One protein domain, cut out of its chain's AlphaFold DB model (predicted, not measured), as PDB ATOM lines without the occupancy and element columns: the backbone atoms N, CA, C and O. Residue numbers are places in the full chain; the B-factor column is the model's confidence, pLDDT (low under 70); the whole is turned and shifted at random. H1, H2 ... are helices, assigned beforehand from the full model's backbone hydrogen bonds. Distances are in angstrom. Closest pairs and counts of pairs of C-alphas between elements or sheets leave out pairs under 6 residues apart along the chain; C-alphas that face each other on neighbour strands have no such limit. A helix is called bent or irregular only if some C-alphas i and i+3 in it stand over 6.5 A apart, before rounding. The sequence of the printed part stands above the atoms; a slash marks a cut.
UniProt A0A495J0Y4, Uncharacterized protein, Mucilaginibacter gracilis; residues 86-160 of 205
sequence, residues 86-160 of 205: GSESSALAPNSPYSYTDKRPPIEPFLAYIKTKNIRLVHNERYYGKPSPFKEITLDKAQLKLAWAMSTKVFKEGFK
ATOM      1  N   GLY A  86      14.791  16.624  53.345       94.38
ATOM      2  CA  GLY A  86      15.467  17.885  53.583       94.38
ATOM      3  C   GLY A  86      16.794  17.696  54.309       94.38
ATOM      4  O   GLY A  86      17.027  16.673  54.951       94.38
ATOM      5  N   SER A  87      17.648  18.711  54.237       94.25
ATOM      6  CA  SER A  87      18.935  18.752  54.935       94.25
ATOM      7  C   SER A  87      18.778  18.820  56.457       94.25
ATOM      8  O   SER A  87      19.682  18.430  57.186       94.25
ATOM      9  N   GLU A  88      17.648  19.343  56.944       92.69
ATOM     10  CA  GLU A  88      17.373  19.538  58.375       92.69
ATOM     11  C   GLU A  88      16.239  18.634  58.880       92.69
ATOM     12  O   GLU A  88      16.137  18.379  60.078       92.69
ATOM     13  N   SER A  89      15.375  18.143  57.988       92.19
ATOM     14  CA  SER A  89      14.224  17.320  58.352       92.19
ATOM     15  C   SER A  89      13.923  16.256  57.306       92.19
ATOM     16  O   SER A  89      13.946  16.497  56.103       92.19
ATOM     17  N   SER A  90      13.554  15.070  57.787       91.81
ATOM     18  CA  SER A  90      13.040  13.973  56.961       91.81
ATOM     19  C   SER A  90      11.518  13.827  57.040       91.81
ATOM     20  O   SER A  90      10.979  12.872  56.490       91.81
ATOM     21  N   ALA A  91      10.806  14.742  57.708       91.88
ATOM     22  CA  ALA A  91       9.380  14.584  58.015       91.88
ATOM     23  C   ALA A  91       8.491  14.417  56.769       91.88
ATOM     24  O   ALA A  91       7.518  13.668  56.807       91.88
ATOM     25  N   LEU A  92       8.830  15.081  55.659       90.50
ATOM     26  CA  LEU A  92       8.063  14.987  54.413       90.50
ATOM     27  C   LEU A  92       8.331  13.698  53.625       90.50
ATOM     28  O   LEU A  92       7.481  13.283  52.842       90.50
ATOM     29  N   ALA A  93       9.496  13.073  53.812       92.06
ATOM     30  CA  ALA A  93       9.928  11.910  53.038       92.06
ATOM     31  C   ALA A  93      10.771  10.936  53.891       92.06
ATOM     32  O   ALA A  93      11.924  10.658  53.557       92.06
ATOM     33  N   PRO A  94      10.227  10.390  54.996       90.19
ATOM     34  CA  PRO A  94      11.009   9.636  55.985       90.19
ATOM     35  C   PRO A  94      11.668   8.380  55.400       90.19
ATOM     36  O   PRO A  94      12.797   8.039  55.754       90.19
ATOM     37  N   ASN A  95      11.000   7.752  54.433       90.25
ATOM     38  CA  ASN A  95      11.455   6.525  53.782       90.25
ATOM     39  C   ASN A  95      12.221   6.780  52.476       90.25
ATOM     40  O   ASN A  95      12.603   5.824  51.808       90.25
ATOM     41  N   SER A  96      12.440   8.043  52.086       90.81
ATOM     42  CA  SER A  96      13.165   8.326  50.848       90.81
ATOM     43  C   SER A  96      14.644   7.934  50.976       90.81
ATOM     44  O   SER A  96      15.274   8.243  51.997       90.81
ATOM     45  N   PRO A  97      15.228   7.290  49.952       89.88
ATOM     46  CA  PRO A  97      16.668   7.054  49.864       89.88
ATOM     47  C   PRO A  97      17.442   8.338  49.510       89.88
ATOM     48  O   PRO A  97      18.666   8.365  49.601       89.88
ATOM     49  N   TYR A  98      16.748   9.396  49.086       91.75
ATOM     50  CA  TYR A  98      17.347  10.627  48.589       91.75
ATOM     51  C   TYR A  98      17.276  11.724  49.645       91.75
ATOM     52  O   TYR A  98      16.251  11.897  50.307       91.75
ATOM     53  N   SER A  99      18.350  12.499  49.771       91.69
ATOM     54  CA  SER A  99      18.435  13.610  50.715       91.69
ATOM     55  C   SER A  99      19.184  14.781  50.108       91.69
ATOM     56  O   SER A  99      20.179  14.594  49.405       91.69
ATOM     57  N   TYR A 100      18.742  15.989  50.438       91.19
ATOM     58  CA  TYR A 100      19.598  17.156  50.317       91.19
ATOM     59  C   TYR A 100      20.750  17.045  51.318       91.19
ATOM     60  O   TYR A 100      20.559  16.625  52.460       91.19
ATOM     61  N   THR A 101      21.946  17.403  50.859       88.69
ATOM     62  CA  THR A 101      23.148  17.522  51.687       88.69
ATOM     63  C   THR A 101      23.540  18.994  51.752       88.69
ATOM     64  O   THR A 101      22.869  19.774  52.418       88.69
ATOM     65  N   ASP A 102      24.534  19.410  50.972       86.31
ATOM     66  CA  ASP A 102      25.101  20.760  51.028       86.31
ATOM     67  C   ASP A 102      24.592  21.654  49.893       86.31
ATOM     68  O   ASP A 102      24.669  22.883  49.949       86.31
ATOM     69  N   LYS A 103      24.070  21.040  48.824       87.06
ATOM     70  CA  LYS A 103      23.642  21.751  47.618       87.06
ATOM     71  C   LYS A 103      22.156  22.069  47.674       87.06
ATOM     72  O   LYS A 103      21.311  21.174  47.718       87.06
ATOM     73  N   ARG A 104      21.850  23.363  47.607       87.81
ATOM     74  CA  ARG A 104      20.481  23.871  47.485       87.81
ATOM     75  C   ARG A 104      19.921  23.615  46.085       87.81
ATOM     76  O   ARG A 104      20.688  23.608  45.118       87.81
ATOM     77  N   PRO A 105      18.595  23.449  45.954       88.62
ATOM     78  CA  PRO A 105      17.973  23.363  44.647       88.62
ATOM     79  C   PRO A 105      18.114  24.702  43.893       88.62
ATOM     80  O   PRO A 105      18.048  25.767  44.525       88.62
ATOM     81  N   PRO A 106      18.293  24.661  42.556       90.69
ATOM     82  CA  PRO A 106      18.426  25.857  41.724       90.69
ATOM     83  C   PRO A 106      17.186  26.743  41.842       90.69
ATOM     84  O   PRO A 106      16.080  26.253  42.074       90.69
ATOM     85  N   ILE A 107      17.362  28.052  41.701       92.25
ATOM     86  CA  ILE A 107      16.307  29.046  41.971       92.25
ATOM     87  C   ILE A 107      15.454  29.293  40.735       92.25
ATOM     88  O   ILE A 107      14.268  29.605  40.841       92.25
ATOM     89  N   GLU A 108      16.052  29.132  39.563       92.38
ATOM     90  CA  GLU A 108      15.468  29.415  38.260       92.38
ATOM     91  C   GLU A 108      14.122  28.694  38.062       92.38
ATOM     92  O   GLU A 108      13.169  29.367  37.658       92.38
ATOM     93  N   PRO A 109      13.960  27.400  38.424       88.88
ATOM     94  CA  PRO A 109      12.664  26.728  38.330       88.88
ATOM     95  C   PRO A 109      11.587  27.352  39.228       88.88
ATOM     96  O   PRO A 109      10.439  27.490  38.806       88.88
ATOM     97  N   PHE A 110      11.941  27.782  40.444       89.56
ATOM     98  CA  PHE A 110      10.997  28.442  41.354       89.56
ATOM     99  C   PHE A 110      10.600  29.821  40.835       89.56
ATOM    100  O   PHE A 110       9.423  30.175  40.863       89.56
ATOM    101  N   LEU A 111      11.563  30.586  40.319       90.56
ATOM    102  CA  LEU A 111      11.300  31.900  39.741       90.56
ATOM    103  C   LEU A 111      10.390  31.792  38.512       90.56
ATOM    104  O   LEU A 111       9.430  32.554  38.394       90.56
ATOM    105  N   ALA A 112      10.656  30.830  37.626       89.56
ATOM    106  CA  ALA A 112       9.803  30.549  36.478       89.56
ATOM    107  C   ALA A 112       8.388  30.156  36.926       89.56
ATOM    108  O   ALA A 112       7.417  30.724  36.435       89.56
ATOM    109  N   TYR A 113       8.262  29.264  37.913       85.81
ATOM    110  CA  TYR A 113       6.965  28.863  38.458       85.81
ATOM    111  C   TYR A 113       6.175  30.048  39.031       85.81
ATOM    112  O   TYR A 113       5.001  30.223  38.702       85.81
ATOM    113  N   ILE A 114       6.822  30.902  39.829       86.81
ATOM    114  CA  ILE A 114       6.222  32.113  40.409       86.81
ATOM    115  C   ILE A 114       5.722  33.058  39.313       86.81
ATOM    116  O   ILE A 114       4.604  33.566  39.417       86.81
ATOM    117  N   LYS A 115       6.517  33.268  38.257       87.00
ATOM    118  CA  LYS A 115       6.138  34.111  37.116       87.00
ATOM    119  C   LYS A 115       4.956  33.519  36.351       87.00
ATOM    120  O   LYS A 115       3.956  34.206  36.167       87.00
ATOM    121  N   THR A 116       5.029  32.240  35.986       86.50
ATOM    122  CA  THR A 116       3.980  31.539  35.229       86.50
ATOM    123  C   THR A 116       2.657  31.487  35.986       86.50
ATOM    124  O   THR A 116       1.595  31.654  35.394       86.50
ATOM    125  N   LYS A 117       2.699  31.276  37.303       82.56
ATOM    126  CA  LYS A 117       1.503  31.235  38.156       82.56
ATOM    127  C   LYS A 117       1.092  32.610  38.687       82.56
ATOM    128  O   LYS A 117       0.137  32.685  39.453       82.56
ATOM    129  N   ASN A 118       1.793  33.680  38.296       82.94
ATOM    130  CA  ASN A 118       1.585  35.048  38.781       82.94
ATOM    131  C   ASN A 118       1.454  35.108  40.318       82.94
ATOM    132  O   ASN A 118       0.584  35.793  40.859       82.94
ATOM    133  N   ILE A 119       2.304  34.360  41.029       81.38
ATOM    134  CA  ILE A 119       2.296  34.319  42.494       81.38
ATOM    135  C   ILE A 119       2.876  35.635  43.001       81.38
ATOM    136  O   ILE A 119       3.973  36.044  42.613       81.38
ATOM    137  N   ARG A 120       2.136  36.310  43.879       76.88
ATOM    138  CA  ARG A 120       2.514  37.611  44.432       76.88
ATOM    139  C   ARG A 120       2.599  37.527  45.945       76.88
ATOM    140  O   ARG A 120       1.760  36.902  46.589       76.88
ATOM    141  N   LEU A 121       3.599  38.199  46.509       69.12
ATOM    142  CA  LEU A 121       3.620  38.496  47.935       69.12
ATOM    143  C   LEU A 121       2.550  39.561  48.187       69.12
ATOM    144  O   LEU A 121       2.754  40.730  47.870       69.12
ATOM    145  N   VAL A 122       1.391  39.146  48.692       65.25
ATOM    146  CA  VAL A 122       0.328  40.075  49.080       65.25
ATOM    147  C   VAL A 122       0.560  40.471  50.532       65.25
ATOM    148  O   VAL A 122       0.750  39.617  51.399       65.25
ATOM    149  N   HIS A 123       0.575  41.773  50.798       60.59
ATOM    150  CA  HIS A 123       0.614  42.278  52.159       60.59
ATOM    151  C   HIS A 123      -0.704  41.929  52.858       60.59
ATOM    152  O   HIS A 123      -1.771  42.302  52.381       60.59
ATOM    153  N   ASN A 124      -0.638  41.212  53.979       53.38
ATOM    154  CA  ASN A 124      -1.791  41.036  54.851       53.38
ATOM    155  C   ASN A 124      -1.597  41.912  56.094       53.38
ATOM    156  O   ASN A 124      -0.986  41.485  57.075       53.38
ATOM    157  N   GLU A 125      -2.092  43.152  56.026       50.34
ATOM    158  CA  GLU A 125      -2.019  44.151  57.107       50.34
ATOM    159  C   GLU A 125      -2.550  43.608  58.441       50.34
ATOM    160  O   GLU A 125      -2.033  43.953  59.506       50.34
ATOM    161  N   ARG A 126      -3.525  42.687  58.394       49.06
ATOM    162  CA  ARG A 126      -4.154  42.101  59.585       49.06
ATOM    163  C   ARG A 126      -3.233  41.212  60.424       49.06
ATOM    164  O   ARG A 126      -3.549  41.010  61.590       49.06
ATOM    165  N   TYR A 127      -2.134  40.674  59.886       50.81
ATOM    166  CA  TYR A 127      -1.340  39.668  60.611       50.81
ATOM    167  C   TYR A 127      -0.168  40.219  61.433       50.81
ATOM    168  O   TYR A 127       0.229  39.560  62.388       50.81
ATOM    169  N   TYR A 128       0.394  41.393  61.107       52.06
ATOM    170  CA  TYR A 128       1.634  41.851  61.767       52.06
ATOM    171  C   TYR A 128       1.706  43.332  62.165       52.06
ATOM    172  O   TYR A 128       2.726  43.727  62.725       52.06
ATOM    173  N   GLY A 129       0.657  44.141  61.953       52.41
ATOM    174  CA  GLY A 129       0.435  45.440  62.623       52.41
ATOM    175  C   GLY A 129       1.509  46.536  62.476       52.41
ATOM    176  O   GLY A 129       1.305  47.651  62.947       52.41
ATOM    177  N   LYS A 130       2.647  46.259  61.835       53.53
ATOM    178  CA  LYS A 130       3.735  47.202  61.579       53.53
ATOM    179  C   LYS A 130       3.974  47.274  60.071       53.53
ATOM    180  O   LYS A 130       4.138  46.223  59.444       53.53
ATOM    181  N   PRO A 131       4.008  48.480  59.478       54.44
ATOM    182  CA  PRO A 131       4.335  48.626  58.070       54.44
ATOM    183  C   PRO A 131       5.736  48.063  57.819       54.44
ATOM    184  O   PRO A 131       6.675  48.318  58.575       54.44
ATOM    185  N   SER A 132       5.871  47.259  56.765       52.16
ATOM    186  CA  SER A 132       7.171  46.745  56.343       52.16
ATOM    187  C   SER A 132       8.092  47.922  55.990       52.16
ATOM    188  O   SER A 132       7.654  48.811  55.258       52.16
ATOM    189  N   PRO A 133       9.370  47.938  56.419       54.59
ATOM    190  CA  PRO A 133      10.327  48.978  56.027       54.59
ATOM    191  C   PRO A 133      10.641  48.969  54.518       54.59
ATOM    192  O   PRO A 133      11.379  49.816  54.026       54.59
ATOM    193  N   PHE A 134      10.075  48.023  53.761       53.84
ATOM    194  CA  PHE A 134      10.296  47.828  52.332       53.84
ATOM    195  C   PHE A 134       9.104  48.298  51.486       53.84
ATOM    196  O   PHE A 134       8.556  47.522  50.702       53.84
ATOM    197  N   LYS A 135       8.714  49.571  51.629       54.25
ATOM    198  CA  LYS A 135       7.618  50.201  50.862       54.25
ATOM    199  C   LYS A 135       7.837  50.165  49.333       54.25
ATOM    200  O   LYS A 135       6.892  50.361  48.583       54.25
ATOM    201  N   GLU A 136       9.050  49.834  48.875       55.53
ATOM    202  CA  GLU A 136       9.438  49.786  47.459       55.53
ATOM    203  C   GLU A 136      10.294  48.551  47.116       55.53
ATOM    204  O   GLU A 136      11.441  48.637  46.676       55.53
ATOM    205  N   ILE A 137       9.761  47.346  47.320       62.28
ATOM    206  CA  ILE A 137      10.301  46.175  46.617       62.28
ATOM    207  C   ILE A 137       9.640  46.116  45.240       62.28
ATOM    208  O   ILE A 137       8.425  45.970  45.134       62.28
ATOM    209  N   THR A 138      10.448  46.207  44.180       75.25
ATOM    210  CA  THR A 138       9.976  45.959  42.812       75.25
ATOM    211  C   THR A 138       9.421  44.538  42.694       75.25
ATOM    212  O   THR A 138       9.875  43.630  43.398       75.25
ATOM    213  N   LEU A 139       8.464  44.324  41.784       76.25
ATOM    214  CA  LEU A 139       7.848  43.010  41.562       76.25
ATOM    215  C   LEU A 139       8.906  41.909  41.364       76.25
ATOM    216  O   LEU A 139       8.815  40.853  41.986       76.25
ATOM    217  N   ASP A 140       9.961  42.192  40.602       80.75
ATOM    218  CA  ASP A 140      11.059  41.251  40.360       80.75
ATOM    219  C   ASP A 140      11.839  40.900  41.633       80.75
ATOM    220  O   ASP A 140      12.132  39.730  41.892       80.75
ATOM    221  N   LYS A 141      12.139  41.893  42.482       83.06
ATOM    222  CA  LYS A 141      12.816  41.661  43.766       83.06
ATOM    223  C   LYS A 141      11.927  40.863  44.726       83.06
ATOM    224  O   LYS A 141      12.446  40.035  45.476       83.06
ATOM    225  N   ALA A 142      10.607  41.070  44.703       82.31
ATOM    226  CA  ALA A 142       9.655  40.279  45.489       82.31
ATOM    227  C   ALA A 142       9.616  38.819  45.021       82.31
ATOM    228  O   ALA A 142       9.710  37.909  45.845       82.31
ATOM    229  N   GLN A 143       9.528  38.593  43.708       85.69
ATOM    230  CA  GLN A 143       9.518  37.255  43.117       85.69
ATOM    231  C   GLN A 143      10.824  36.502  43.391       85.69
ATOM    232  O   GLN A 143      10.785  35.331  43.760       85.69
ATOM    233  N   LEU A 144      11.973  37.177  43.298       88.44
ATOM    234  CA  LEU A 144      13.270  36.582  43.617       88.44
ATOM    235  C   LEU A 144      13.375  36.189  45.098       88.44
ATOM    236  O   LEU A 144      13.835  35.093  45.413       88.44
ATOM    237  N   LYS A 145      12.919  37.050  46.016       86.25
ATOM    238  CA  LYS A 145      12.874  36.725  47.453       86.25
ATOM    239  C   LYS A 145      11.972  35.527  47.736       86.25
ATOM    240  O   LYS A 145      12.348  34.656  48.516       86.25
ATOM    241  N   LEU A 146      10.809  35.464  47.091       86.69
ATOM    242  CA  LEU A 146       9.906  34.325  47.213       86.69
ATOM    243  C   LEU A 146      10.549  33.040  46.668       86.69
ATOM    244  O   LEU A 146      10.482  32.008  47.329       86.69
ATOM    245  N   ALA A 147      11.235  33.106  45.524       90.00
ATOM    246  CA  ALA A 147      11.949  31.966  44.947       90.00
ATOM    247  C   ALA A 147      13.042  31.438  45.893       90.00
ATOM    248  O   ALA A 147      13.133  30.232  46.121       90.00
ATOM    249  N   TRP A 148      13.816  32.334  46.517       92.12
ATOM    250  CA  TRP A 148      14.787  31.976  47.558       92.12
ATOM    251  C   TRP A 148      14.137  31.331  48.781       92.12
ATOM    252  O   TRP A 148      14.660  30.344  49.299       92.12
ATOM    253  N   ALA A 149      13.004  31.863  49.244       90.25
ATOM    254  CA  ALA A 149      12.271  31.297  50.372       90.25
ATOM    255  C   ALA A 149      11.753  29.884  50.053       90.25
ATOM    256  O   ALA A 149      11.926  28.975  50.863       90.25
ATOM    257  N   MET A 150      11.189  29.677  48.858       91.25
ATOM    258  CA  MET A 150      10.744  28.360  48.390       91.25
ATOM    259  C   MET A 150      11.914  27.376  48.274       91.25
ATOM    260  O   MET A 150      11.836  26.285  48.834       91.25
ATOM    261  N   SER A 151      13.012  27.772  47.620       92.25
ATOM    262  CA  SER A 151      14.226  26.950  47.494       92.25
ATOM    263  C   SER A 151      14.792  26.570  48.865       92.25
ATOM    264  O   SER A 151      15.090  25.404  49.116       92.25
ATOM    265  N   THR A 152      14.860  27.526  49.795       92.62
ATOM    266  CA  THR A 152      15.353  27.286  51.160       92.62
ATOM    267  C   THR A 152      14.438  26.342  51.932       92.62
ATOM    268  O   THR A 152      14.929  25.457  52.628       92.62
ATOM    269  N   LYS A 153      13.118  26.493  51.797       92.31
ATOM    270  CA  LYS A 153      12.157  25.592  52.435       92.31
ATOM    271  C   LYS A 153      12.305  24.164  51.912       92.31
ATOM    272  O   LYS A 153      12.438  23.246  52.711       92.31
ATOM    273  N   VAL A 154      12.348  23.989  50.590       92.00
ATOM    274  CA  VAL A 154      12.547  22.672  49.963       92.00
ATOM    275  C   VAL A 154      13.891  22.069  50.363       92.00
ATOM    276  O   VAL A 154      13.960  20.881  50.638       92.00
ATOM    277  N   PHE A 155      14.954  22.867  50.452       94.56
ATOM    278  CA  PHE A 155      16.249  22.383  50.925       94.56
ATOM    279  C   PHE A 155      16.175  21.856  52.363       94.56
ATOM    280  O   PHE A 155      16.638  20.755  52.627       94.56
ATOM    281  N   LYS A 156      15.558  22.613  53.278       93.50
ATOM    282  CA  LYS A 156      15.487  22.271  54.706       93.50
ATOM    283  C   LYS A 156      14.545  21.109  55.006       93.50
ATOM    284  O   LYS A 156      14.890  20.239  55.804       93.50
ATOM    285  N   GLU A 157      13.367  21.106  54.388       94.25
ATOM    286  CA  GLU A 157      12.274  20.171  54.693       94.25
ATOM    287  C   GLU A 157      12.151  19.027  53.680       94.25
ATOM    288  O   GLU A 157      11.563  17.989  53.985       94.25
ATOM    289  N   GLY A 158      12.704  19.200  52.481       92.44
ATOM    290  CA  GLY A 158      12.541  18.267  51.378       92.44
ATOM    291  C   GLY A 158      11.217  18.452  50.639       92.44
ATOM    292  O   GLY A 158      10.585  19.511  50.677       92.44
ATOM    293  N   PHE A 159      10.784  17.398  49.954       90.88
ATOM    294  CA  PHE A 159       9.459  17.325  49.347       90.88
ATOM    295  C   PHE A 159       8.887  15.912  49.427       90.88
ATOM    296  O   PHE A 159       9.613  14.918  49.403       90.88
ATOM    297  N   LYS A 160       7.559  15.847  49.532       92.31
ATOM    298  CA  LYS A 160       6.820  14.603  49.747       92.31
ATOM    299  C   LYS A 160       6.825  13.688  48.511       92.31
ATOM    300  O   LYS A 160       6.811  14.210  47.391       92.31
TER     301      LYS A 160
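Overview. This is residues 86 to 160 of the 205 residues of an uncharacterized protein of Mucilaginibacter gracilis (UniProt A0A495J0Y4). One long helix, H3, makes the spine of a loose, elongated model, with the short helix H1 packed slantwise on part of it. A long loop, residues 86 to 107, lies about the end of H3 where its last residues are, while residues 124 to 130, which hold the tiny helix H2, stick out at the other end. The printed part has 75 residues with three named helices, in the order H1, H2, H3, and no named strand; its class is all helix, though the helices hold 32 of the 75 residues. The radius of gyration of the C-alphas is 15.1 A, and the spans are 44 by 27 by 21 A.

Along the chain. The printed part begins at Gly 86, with its C-alpha at (15.467, 17.885, 53.583), and residues 86 to 107 hold no named element. H1 is residues 108 to 116, 12.1 A long from its first C-alpha at (15.468, 29.415, 38.260). H2 is residues 125 to 128, neither bent nor irregular, but only just: C-alphas 125 and 128 are 6.4 A apart. H3 is residues 139 to 157, 26.7 A long, ending at C-alpha 157 at (12.274, 20.171, 54.693).

Arrangement. H1 and H3 touch, H3 with residues 143 to 151 alone; their closest C-alphas, those of Phe 110 and Ala 147, are 5.1 A apart. They run opposite ways at a steep tilt of 53 degrees. H2 is apart from H1 and from H3. In H1 and H3 every O i to N i+4 pair is within hydrogen-bond range; H2 is too short for such a pair, and its one O i to N i+3 pair is not within range.

Size, cuts and confidence. The two C-alphas farthest apart, those of Pro 97 and Pro 131, are 44.1 A apart. The printed part has no cut, and the links H1 to H2 and H2 to H3 are short. Residues 121 to 137 have pLDDT under 70; the mean of the printed part is 81.3.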